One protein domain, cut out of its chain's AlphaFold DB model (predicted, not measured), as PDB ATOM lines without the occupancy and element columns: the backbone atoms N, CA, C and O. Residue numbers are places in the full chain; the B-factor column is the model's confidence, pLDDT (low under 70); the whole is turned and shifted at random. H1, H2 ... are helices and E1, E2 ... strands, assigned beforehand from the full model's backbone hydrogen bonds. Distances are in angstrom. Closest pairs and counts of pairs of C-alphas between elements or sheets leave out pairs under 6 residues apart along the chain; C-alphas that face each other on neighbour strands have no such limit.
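AT A GLANCE: This is residues 4 to 75 of the 77 residues of an uncharacterized protein of Denitrovibrio sp (UniProt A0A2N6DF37). The longest helix, H2, and the looped residues 4 to 25 make one end of this domain; at the other, H1 and H3 cross nearly at right angles. The 72 printed residues hold, in order, one strand and three helices, E1, H1, H2, H3: mostly helix, though under half of the residues are in named elements. The whole is compact, radius of gyration of the C-alphas 11.1 A, spanning 28 by 23 by 21 A.

IN THESE COORDINATES: Find C-alpha 46 at (-3.266, 148.349, 20.140); from there H2, residues 46 to 57, runs 16.4 A. E1 is residues 12 to 14, 7.2 A; H1 is residues 30 to 38, 12.3 A. H3, residues 66 to 75, runs 14.7 A to C-alpha 75 at (0.240, 130.301, 5.957).

HOW THE PARTS SIT: H2 is apart from H1 and H3. Its closest C-alpha to E1 is Ser 53, 7.5 A from that of Ile 12; E1 pairs with no named strand. H1 and H3 touch, about perpendicular at 87 degrees; their closest C-alphas, Ala 34 and Trp 72, are 5.4 A apart. In H1 and H2 every O i to N i+4 pair is within hydrogen-bond range, in H3 5 of 6.

THE WHOLE: The C-alphas farthest apart, Glu 58 and Lys 74, are 30.9 A apart. The printed part has no cut; E1 to H1 is a long link. Look for pLDDT under 70 at residues 69 and 72 to 75.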
ATOM      1  N   ALA A   4       3.754 142.475  19.615       96.94
ATOM      2  CA  ALA A   4       2.914 141.314  19.882       96.94
ATOM      3  C   ALA A   4       2.708 141.100  21.382       96.94
ATOM      4  O   ALA A   4       3.444 141.643  22.207       96.94
ATOM      5  N   ILE A   5       1.713 140.292  21.732       97.19
ATOM      6  CA  ILE A   5       1.477 139.815  23.092       97.19
ATOM      7  C   ILE A   5       1.912 138.354  23.179       97.19
ATOM      8  O   ILE A   5       1.588 137.532  22.326       97.19
ATOM      9  N   CYS A   6       2.663 138.010  24.222       97.00
ATOM     10  CA  CYS A   6       2.982 136.623  24.524       97.00
ATOM     11  C   CYS A   6       1.690 135.856  24.825       97.00
ATOM     12  O   CYS A   6       1.027 136.134  25.823       97.00
ATOM     13  N   PHE A   7       1.378 134.852  24.006       94.62
ATOM     14  CA  PHE A   7       0.192 134.008  24.176       94.62
ATOM     15  C   PHE A   7       0.148 133.268  25.526       94.62
ATOM     16  O   PHE A   7      -0.926 132.884  25.977       94.62
ATOM     17  N   ASN A   8       1.307 133.081  26.171       95.69
ATOM     18  CA  ASN A   8       1.427 132.366  27.439       95.69
ATOM     19  C   ASN A   8       1.299 133.274  28.674       95.69
ATOM     20  O   ASN A   8       0.567 132.936  29.597       95.69
ATOM     21  N   CYS A   9       2.015 134.407  28.726       96.94
ATOM     22  CA  CYS A   9       2.053 135.266  29.925       96.94
ATOM     23  C   CYS A   9       1.451 136.666  29.742       96.94
ATOM     24  O   CYS A   9       1.395 137.442  30.693       96.94
ATOM     25  N   GLY A  10       1.029 137.025  28.528       96.19
ATOM     26  CA  GLY A  10       0.392 138.312  28.255       96.19
ATOM     27  C   GLY A  10       1.354 139.501  28.200       96.19
ATOM     28  O   GLY A  10       0.903 140.632  28.030       96.19
ATOM     29  N   SER A  11       2.667 139.307  28.345       97.50
ATOM     30  CA  SER A  11       3.647 140.393  28.210       97.50
ATOM     31  C   SER A  11       3.766 140.876  26.767       97.50
ATOM     32  O   SER A  11       3.682 140.083  25.830       97.50
ATOM     33  N   ILE A  12       3.997 142.179  26.594       95.81
ATOM     34  CA  ILE A  12       4.330 142.752  25.287       95.81
ATOM     35  C   ILE A  12       5.708 142.228  24.875       95.81
ATOM     36  O   ILE A  12       6.618 142.174  25.700       95.81
ATOM     37  N   LYS A  13       5.857 141.855  23.606       94.75
ATOM     38  CA  LYS A  13       7.122 141.430  23.009       94.75
ATOM     39  C   LYS A  13       7.314 142.021  21.615       94.75
ATOM     40  O   LYS A  13       6.355 142.432  20.957       94.75
ATOM     41  N   LEU A  14       8.571 142.049  21.182       92.50
ATOM     42  CA  LEU A  14       8.966 142.451  19.838       92.50
ATOM     43  C   LEU A  14       9.134 141.204  18.970       92.50
ATOM     44  O   LEU A  14       9.975 140.349  19.243       92.50
ATOM     45  N   GLY A  15       8.320 141.115  17.922       93.12
ATOM     46  CA  GLY A  15       8.184 139.919  17.097       93.12
ATOM     47  C   GLY A  15       7.168 138.935  17.677       93.12
ATOM     48  O   GLY A  15       7.225 138.546  18.840       93.12
ATOM     49  N   SER A  16       6.217 138.504  16.851       93.50
ATOM     50  CA  SER A  16       5.221 137.500  17.237       93.50
ATOM     51  C   SER A  16       5.831 136.108  17.387       93.50
ATOM     52  O   SER A  16       5.353 135.337  18.206       93.50
ATOM     53  N   LEU A  17       6.906 135.774  16.677       94.75
ATOM     54  CA  LEU A  17       7.463 134.415  16.660       94.75
ATOM     55  C   LEU A  17       8.706 134.218  17.533       94.75
ATOM     56  O   LEU A  17       9.246 133.129  17.578       94.75
ATOM     57  N   THR A  18       9.151 135.252  18.238       94.75
ATOM     58  CA  THR A  18      10.330 135.189  19.108       94.75
ATOM     59  C   THR A  18       9.971 134.701  20.511       94.75
ATOM     60  O   THR A  18       8.821 134.839  20.960       94.75
ATOM     61  N   ALA A  19      10.966 134.172  21.228       96.88
ATOM     62  CA  ALA A  19      10.850 133.871  22.648       96.88
ATOM     63  C   ALA A  19      10.436 135.119  23.450       96.88
ATOM     64  O   ALA A  19      10.907 136.233  23.214       96.88
ATOM     65  N   CYS A  20       9.527 134.943  24.407       97.44
ATOM     66  CA  CYS A  20       9.114 136.032  25.285       97.44
ATOM     67  C   CYS A  20      10.205 136.353  26.314       97.44
ATOM     68  O   CYS A  20      10.531 135.499  27.125       97.44
ATOM     69  N   GLU A  21      10.664 137.602  26.386       96.50
ATOM     70  CA  GLU A  21      11.680 138.035  27.366       96.50
ATOM     71  C   GLU A  21      11.253 137.868  28.838       96.50
ATOM     72  O   GLU A  21      12.093 137.832  29.730       96.50
ATOM     73  N   ASN A  22       9.946 137.759  29.112       97.38
ATOM     74  CA  ASN A  22       9.421 137.633  30.473       97.38
ATOM     75  C   ASN A  22       9.264 136.178  30.942       97.38
ATOM     76  O   ASN A  22       9.484 135.889  32.113       97.38
ATOM     77  N   CYS A  23       8.839 135.262  30.065       97.06
ATOM     78  CA  CYS A  23       8.581 133.865  30.447       97.06
ATOM     79  C   CYS A  23       9.360 132.831  29.625       97.06
ATOM     80  O   CYS A  23       9.150 131.640  29.818       97.06
ATOM     81  N   ASN A  24      10.213 133.274  28.698       97.00
ATOM     82  CA  ASN A  24      11.049 132.466  27.804       97.00
ATOM     83  C   ASN A  24      10.306 131.441  26.933       97.00
ATOM     84  O   ASN A  24      10.932 130.558  26.359       97.00
ATOM     85  N   VAL A  25       8.982 131.563  26.797       96.69
ATOM     86  CA  VAL A  25       8.192 130.697  25.912       96.69
ATOM     87  C   VAL A  25       8.297 131.204  24.478       96.69
ATOM     88  O   VAL A  25       8.019 132.379  24.208       96.69
ATOM     89  N   GLU A  26       8.665 130.302  23.575       96.06
ATOM     90  CA  GLU A  26       8.667 130.470  22.123       96.06
ATOM     91  C   GLU A  26       7.518 129.637  21.520       96.06
ATOM     92  O   GLU A  26       7.223 128.556  22.032       96.06
ATOM     93  N   PRO A  27       6.790 130.135  20.504       93.94
ATOM     94  CA  PRO A  27       5.754 129.341  19.850       93.94
ATOM     95  C   PRO A  27       6.378 128.223  18.999       93.94
ATOM     96  O   PRO A  27       7.051 128.506  18.013       93.94
ATOM     97  N   GLU A  28       6.120 126.962  19.352       93.06
ATOM     98  CA  GLU A  28       6.700 125.795  18.660       93.06
ATOM     99  C   GLU A  28       5.677 125.042  17.802       93.06
ATOM    100  O   GLU A  28       5.983 124.595  16.695       93.06
ATOM    101  N   SER A  29       4.443 124.887  18.293       90.81
ATOM    102  CA  SER A  29       3.403 124.179  17.548       90.81
ATOM    103  C   SER A  29       2.746 125.086  16.503       90.81
ATOM    104  O   SER A  29       2.687 126.304  16.664       90.81
ATOM    105  N   LYS A  30       2.158 124.500  15.447       87.12
ATOM    106  CA  LYS A  30       1.364 125.259  14.455       87.12
ATOM    107  C   LYS A  30       0.278 126.114  15.114       87.12
ATOM    108  O   LYS A  30       0.038 127.243  14.695       87.12
ATOM    109  N   HIS A  31      -0.341 125.584  16.166       86.62
ATOM    110  CA  HIS A  31      -1.327 126.311  16.949       86.62
ATOM    111  C   HIS A  31      -0.697 127.520  17.657       86.62
ATOM    112  O   HIS A  31      -1.222 128.624  17.546       86.62
ATOM    113  N   ASP A  32       0.448 127.353  18.320       91.62
ATOM    114  CA  ASP A  32       1.122 128.461  19.013       91.62
ATOM    115  C   ASP A  32       1.588 129.540  18.037       91.62
ATOM    116  O   ASP A  32       1.434 130.727  18.319       91.62
ATOM    117  N   LEU A  33       2.098 129.147  16.867       91.69
ATOM    118  CA  LEU A  33       2.478 130.070  15.795       91.69
ATOM    119  C   LEU A  33       1.268 130.897  15.333       91.69
ATOM    120  O   LEU A  33       1.348 132.126  15.276       91.69
ATOM    121  N   ALA A  34       0.133 130.239  15.075       90.19
ATOM    122  CA  ALA A  34      -1.109 130.897  14.676       90.19
ATOM    123  C   ALA A  34      -1.613 131.876  15.749       90.19
ATOM    124  O   ALA A  34      -1.906 133.033  15.439       90.19
ATOM    125  N   VAL A  35      -1.661 131.450  17.018       91.50
ATOM    126  CA  VAL A  35      -2.071 132.312  18.139       91.50
ATOM    127  C   VAL A  35      -1.121 133.493  18.292       91.50
ATOM    128  O   VAL A  35      -1.564 134.631  18.413       91.50
ATOM    129  N   SER A  36       0.185 133.252  18.254       93.75
ATOM    130  CA  SER A  36       1.179 134.291  18.503       93.75
ATOM    131  C   SER A  36       1.198 135.362  17.405       93.75
ATOM    132  O   SER A  36       1.462 136.530  17.686       93.75
ATOM    133  N   ILE A  37       0.866 134.998  16.161       92.50
ATOM    134  CA  ILE A  37       0.675 135.954  15.058       92.50
ATOM    135  C   ILE A  37      -0.643 136.701  15.184       92.50
ATOM    136  O   ILE A  37      -0.658 137.917  14.988       92.50
ATOM    137  N   HIS A  38      -1.725 136.003  15.535       91.62
ATOM    138  CA  HIS A  38      -3.010 136.641  15.792       91.62
ATOM    139  C   HIS A  38      -2.882 137.733  16.857       91.62
ATOM    140  O   HIS A  38      -3.401 138.824  16.681       91.62
ATOM    141  N   LEU A  39      -2.089 137.486  17.902       94.06
ATOM    142  CA  LEU A  39      -1.793 138.437  18.973       94.06
ATOM    143  C   LEU A  39      -0.708 139.466  18.602       94.06
ATOM    144  O   LEU A  39       0.193 139.732  19.401       94.06
ATOM    145  N   SER A  40      -0.773 140.055  17.407       95.69
ATOM    146  CA  SER A  40       0.168 141.091  16.958       95.69
ATOM    147  C   SER A  40      -0.505 142.293  16.306       95.69
ATOM    148  O   SER A  40      -1.651 142.220  15.865       95.69
ATOM    149  N   ASP A  41       0.238 143.395  16.210       94.75
ATOM    150  CA  ASP A  41      -0.191 144.655  15.591       94.75
ATOM    151  C   ASP A  41      -0.426 144.572  14.074       94.75
ATOM    152  O   ASP A  41      -0.896 145.532  13.467       94.75
ATOM    153  N   HIS A  42      -0.155 143.415  13.462       93.19
ATOM    154  CA  HIS A  42      -0.564 143.115  12.089       93.19
ATOM    155  C   HIS A  42      -2.046 142.752  11.967       93.19
ATOM    156  O   HIS A  42      -2.625 142.946  10.901       93.19
ATOM    157  N   LEU A  43      -2.647 142.181  13.018       91.81
ATOM    158  CA  LEU A  43      -3.997 141.599  12.978       91.81
ATOM    159  C   LEU A  43      -4.948 142.160  14.030       91.81
ATOM    160  O   LEU A  43      -6.156 141.987  13.893       91.81
ATOM    161  N   MET A  44      -4.417 142.827  15.052       90.50
ATOM    162  CA  MET A  44      -5.198 143.446  16.115       90.50
ATOM    163  C   MET A  44      -4.735 144.876  16.350       90.50
ATOM    164  O   MET A  44      -3.561 145.218  16.201       90.50
ATOM    165  N   SER A  45      -5.669 145.717  16.766       93.69
ATOM    166  CA  SER A  45      -5.374 147.069  17.215       93.69
ATOM    167  C   SER A  45      -4.615 147.069  18.547       93.69
ATOM    168  O   SER A  45      -4.631 146.115  19.326       93.69
ATOM    169  N   ASN A  46      -3.956 148.188  18.858       93.50
ATOM    170  CA  ASN A  46      -3.266 148.349  20.140       93.50
ATOM    171  C   ASN A  46      -4.206 148.270  21.353       93.50
ATOM    172  O   ASN A  46      -3.760 147.846  22.422       93.50
ATOM    173  N   GLU A  47      -5.466 148.687  21.206       94.38
ATOM    174  CA  GLU A  47      -6.477 148.599  22.264       94.38
ATOM    175  C   GLU A  47      -6.829 147.136  22.542       94.38
ATOM    176  O   GLU A  47      -6.651 146.683  23.672       94.38
ATOM    177  N   GLU A  48      -7.159 146.358  21.508       93.38
ATOM    178  CA  GLU A  48      -7.439 144.917  21.630       93.38
ATOM    179  C   GLU A  48      -6.252 144.149  22.233       93.38
ATOM    180  O   GLU A  48      -6.418 143.345  23.151       93.38
ATOM    181  N   LEU A  49      -5.024 144.436  21.782       94.81
ATOM    182  CA  LEU A  49      -3.816 143.824  22.349       94.81
ATOM    183  C   LEU A  49      -3.636 144.168  23.834       94.81
ATOM    184  O   LEU A  49      -3.142 143.346  24.607       94.81
ATOM    185  N   THR A  50      -4.022 145.373  24.251       95.25
ATOM    186  CA  THR A  50      -3.940 145.800  25.655       95.25
ATOM    187  C   THR A  50      -4.968 145.066  26.513       95.25
ATOM    188  O   THR A  50      -4.629 144.579  27.594       95.25
ATOM    189  N   GLU A  51      -6.198 144.930  26.022       93.81
ATOM    190  CA  GLU A  51      -7.262 144.190  26.702       93.81
ATOM    191  C   GLU A  51      -6.909 142.707  26.852       93.81
ATOM    192  O   GLU A  51      -6.984 142.153  27.952       93.81
ATOM    193  N   ILE A  52      -6.422 142.077  25.782       93.38
ATOM    194  CA  ILE A  52      -6.009 140.669  25.805       93.38
ATOM    195  C   ILE A  52      -4.787 140.466  26.701       93.38
ATOM    196  O   ILE A  52      -4.746 139.506  27.470       93.38
ATOM    197  N   SER A  53      -3.806 141.376  26.664       96.00
ATOM    198  CA  SER A  53      -2.659 141.348  27.582       96.00
ATOM    199  C   SER A  53      -3.115 141.295  29.038       96.00
ATOM    200  O   SER A  53      -2.603 140.485  29.816       96.00
ATOM    201  N   LYS A  54      -4.092 142.134  29.404       95.69
ATOM    202  CA  LYS A  54      -4.669 142.153  30.749       95.69
ATOM    203  C   LYS A  54      -5.370 140.833  31.073       95.69
ATOM    204  O   LYS A  54      -5.079 140.249  32.111       95.69
ATOM    205  N   ALA A  55      -6.207 140.331  30.169       93.38
ATOM    206  CA  ALA A  55      -6.925 139.074  30.365       93.38
ATOM    207  C   ALA A  55      -5.970 137.886  30.593       93.38
ATOM    208  O   ALA A  55      -6.157 137.109  31.529       93.38
ATOM    209  N   ILE A  56      -4.901 137.764  29.798       95.56
ATOM    210  CA  ILE A  56      -3.916 136.679  29.960       95.56
ATOM    211  C   ILE A  56      -3.186 136.792  31.302       95.56
ATOM    212  O   ILE A  56      -2.991 135.786  31.982       95.56
ATOM    213  N   LYS A  57      -2.823 138.010  31.723       95.69
ATOM    214  CA  LYS A  57      -2.198 138.250  33.038       95.69
ATOM    215  C   LYS A  57      -3.118 137.883  34.205       95.69
ATOM    216  O   LYS A  57      -2.626 137.504  35.263       95.69
ATOM    217  N   GLU A  58      -4.430 137.959  34.006       95.62
ATOM    218  CA  GLU A  58      -5.455 137.516  34.959       95.62
ATOM    219  C   GLU A  58      -5.745 136.000  34.871       95.62
ATOM    220  O   GLU A  58      -6.563 135.477  35.624       95.62
ATOM    221  N   GLY A  59      -5.048 135.268  33.992       91.19
ATOM    222  CA  GLY A  59      -5.142 133.813  33.855       91.19
ATOM    223  C   GLY A  59      -6.095 133.331  32.759       91.19
ATOM    224  O   GLY A  59      -6.333 132.125  32.642       91.19
ATOM    225  N   VAL A  60      -6.633 134.234  31.933       89.94
ATOM    226  CA  VAL A  60      -7.472 133.859  30.789       89.94
ATOM    227  C   VAL A  60      -6.603 133.239  29.697       89.94
ATOM    228  O   VAL A  60      -5.695 133.869  29.160       89.94
ATOM    229  N   LYS A  61      -6.905 131.994  29.324       85.88
ATOM    230  CA  LYS A  61      -6.254 131.340  28.183       85.88
ATOM    231  C   LYS A  61      -6.906 131.797  26.884       85.88
ATOM    232  O   LYS A  61      -8.112 131.618  26.711       85.88
ATOM    233  N   VAL A  62      -6.103 132.317  25.959       80.38
ATOM    234  CA  VAL A  62      -6.569 132.627  24.603       80.38
ATOM    235  C   VAL A  62      -6.919 131.320  23.903       80.38
ATOM    236  O   VAL A  62      -6.076 130.439  23.748       80.38
ATOM    237  N   LYS A  63      -8.180 131.194  23.493       76.62
ATOM    238  CA  LYS A  63      -8.642 130.135  22.601       76.62
ATOM    239  C   LYS A  63      -9.076 130.786  21.304       76.62
ATOM    240  O   LYS A  63     -10.041 131.546  21.294       76.62
ATOM    241  N   LEU A  64      -8.353 130.499  20.232       73.94
ATOM    242  CA  LEU A  64      -8.831 130.804  18.893       73.94
ATOM    243  C   LEU A  64      -9.883 129.769  18.494       73.94
ATOM    244  O   LEU A  64      -9.834 128.626  18.951       73.94
ATOM    245  N   SER A  65     -10.840 130.169  17.659       74.38
ATOM    246  CA  SER A  65     -11.718 129.199  17.007       74.38
ATOM    247  C   SER A  65     -10.904 128.325  16.054       74.38
ATOM    248  O   SER A  65      -9.927 128.801  15.466       74.38
ATOM    249  N   ASP A  66     -11.331 127.077  15.856       72.25
ATOM    250  CA  ASP A  66     -10.674 126.144  14.931       72.25
ATOM    251  C   ASP A  66     -10.551 126.738  13.517       72.25
ATOM    252  O   ASP A  66      -9.504 126.630  12.885       72.25
ATOM    253  N   GLU A  67     -11.561 127.492  13.070       73.25
ATOM    254  CA  GLU A  67     -11.546 128.231  11.799       73.25
ATOM    255  C   GLU A  67     -10.397 129.253  11.724       73.25
ATOM    256  O   GLU A  67      -9.716 129.381  10.704       73.25
ATOM    257  N   THR A  68     -10.148 129.976  12.820       71.50
ATOM    258  CA  THR A  68      -9.070 130.968  12.880       71.50
ATOM    259  C   THR A  68      -7.709 130.275  12.870       71.50
ATOM    260  O   THR A  68      -6.804 130.713  12.161       71.50
ATOM    261  N   VAL A  69      -7.564 129.170  13.607       69.94
ATOM    262  CA  VAL A  69      -6.329 128.374  13.618       69.94
ATOM    263  C   VAL A  69      -6.045 127.794  12.235       69.94
ATOM    264  O   VAL A  69      -4.919 127.922  11.757       69.94
ATOM    265  N   GLU A  70      -7.038 127.214  11.555       70.81
ATOM    266  CA  GLU A  70      -6.881 126.677  10.198       70.81
ATOM    267  C   GLU A  70      -6.489 127.758   9.190       70.81
ATOM    268  O   GLU A  70      -5.589 127.545   8.375       70.81
ATOM    269  N   LYS A  71      -7.126 128.936   9.261       73.06
ATOM    270  CA  LYS A  71      -6.830 130.069   8.377       73.06
ATOM    271  C   LYS A  71      -5.358 130.476   8.444       73.06
ATOM    272  O   LYS A  71      -4.745 130.684   7.399       73.06
ATOM    273  N   TRP A  72      -4.790 130.579   9.646       69.44
ATOM    274  CA  TRP A  72      -3.389 130.980   9.824       69.44
ATOM    275  C   TRP A  72      -2.411 129.812   9.685       69.44
ATOM    276  O   TRP A  72      -1.294 130.021   9.228       69.44
ATOM    277  N   SER A  73      -2.816 128.577   9.993       63.72
ATOM    278  CA  SER A  73      -1.959 127.390   9.843       63.72
ATOM    279  C   SER A  73      -1.567 127.128   8.389       63.72
ATOM    280  O   SER A  73      -0.435 126.724   8.135       63.72
ATOM    281  N   LYS A  74      -2.466 127.415   7.434       68.81
ATOM    282  CA  LYS A  74      -2.198 127.322   5.985       68.81
ATOM    283  C   LYS A  74      -1.146 128.316   5.486       68.81
ATOM    284  O   LYS A  74      -0.625 128.160   4.392       68.81
ATOM    285  N   MET A  75      -0.825 129.345   6.274       67.31
ATOM    286  CA  MET A  75       0.240 130.301   5.957       67.31
ATOM    287  C   MET A  75       1.647 129.723   6.225       67.31
ATOM    288  O   MET A  75       2.632 130.333   5.821       67.31
TER     289      MET A  75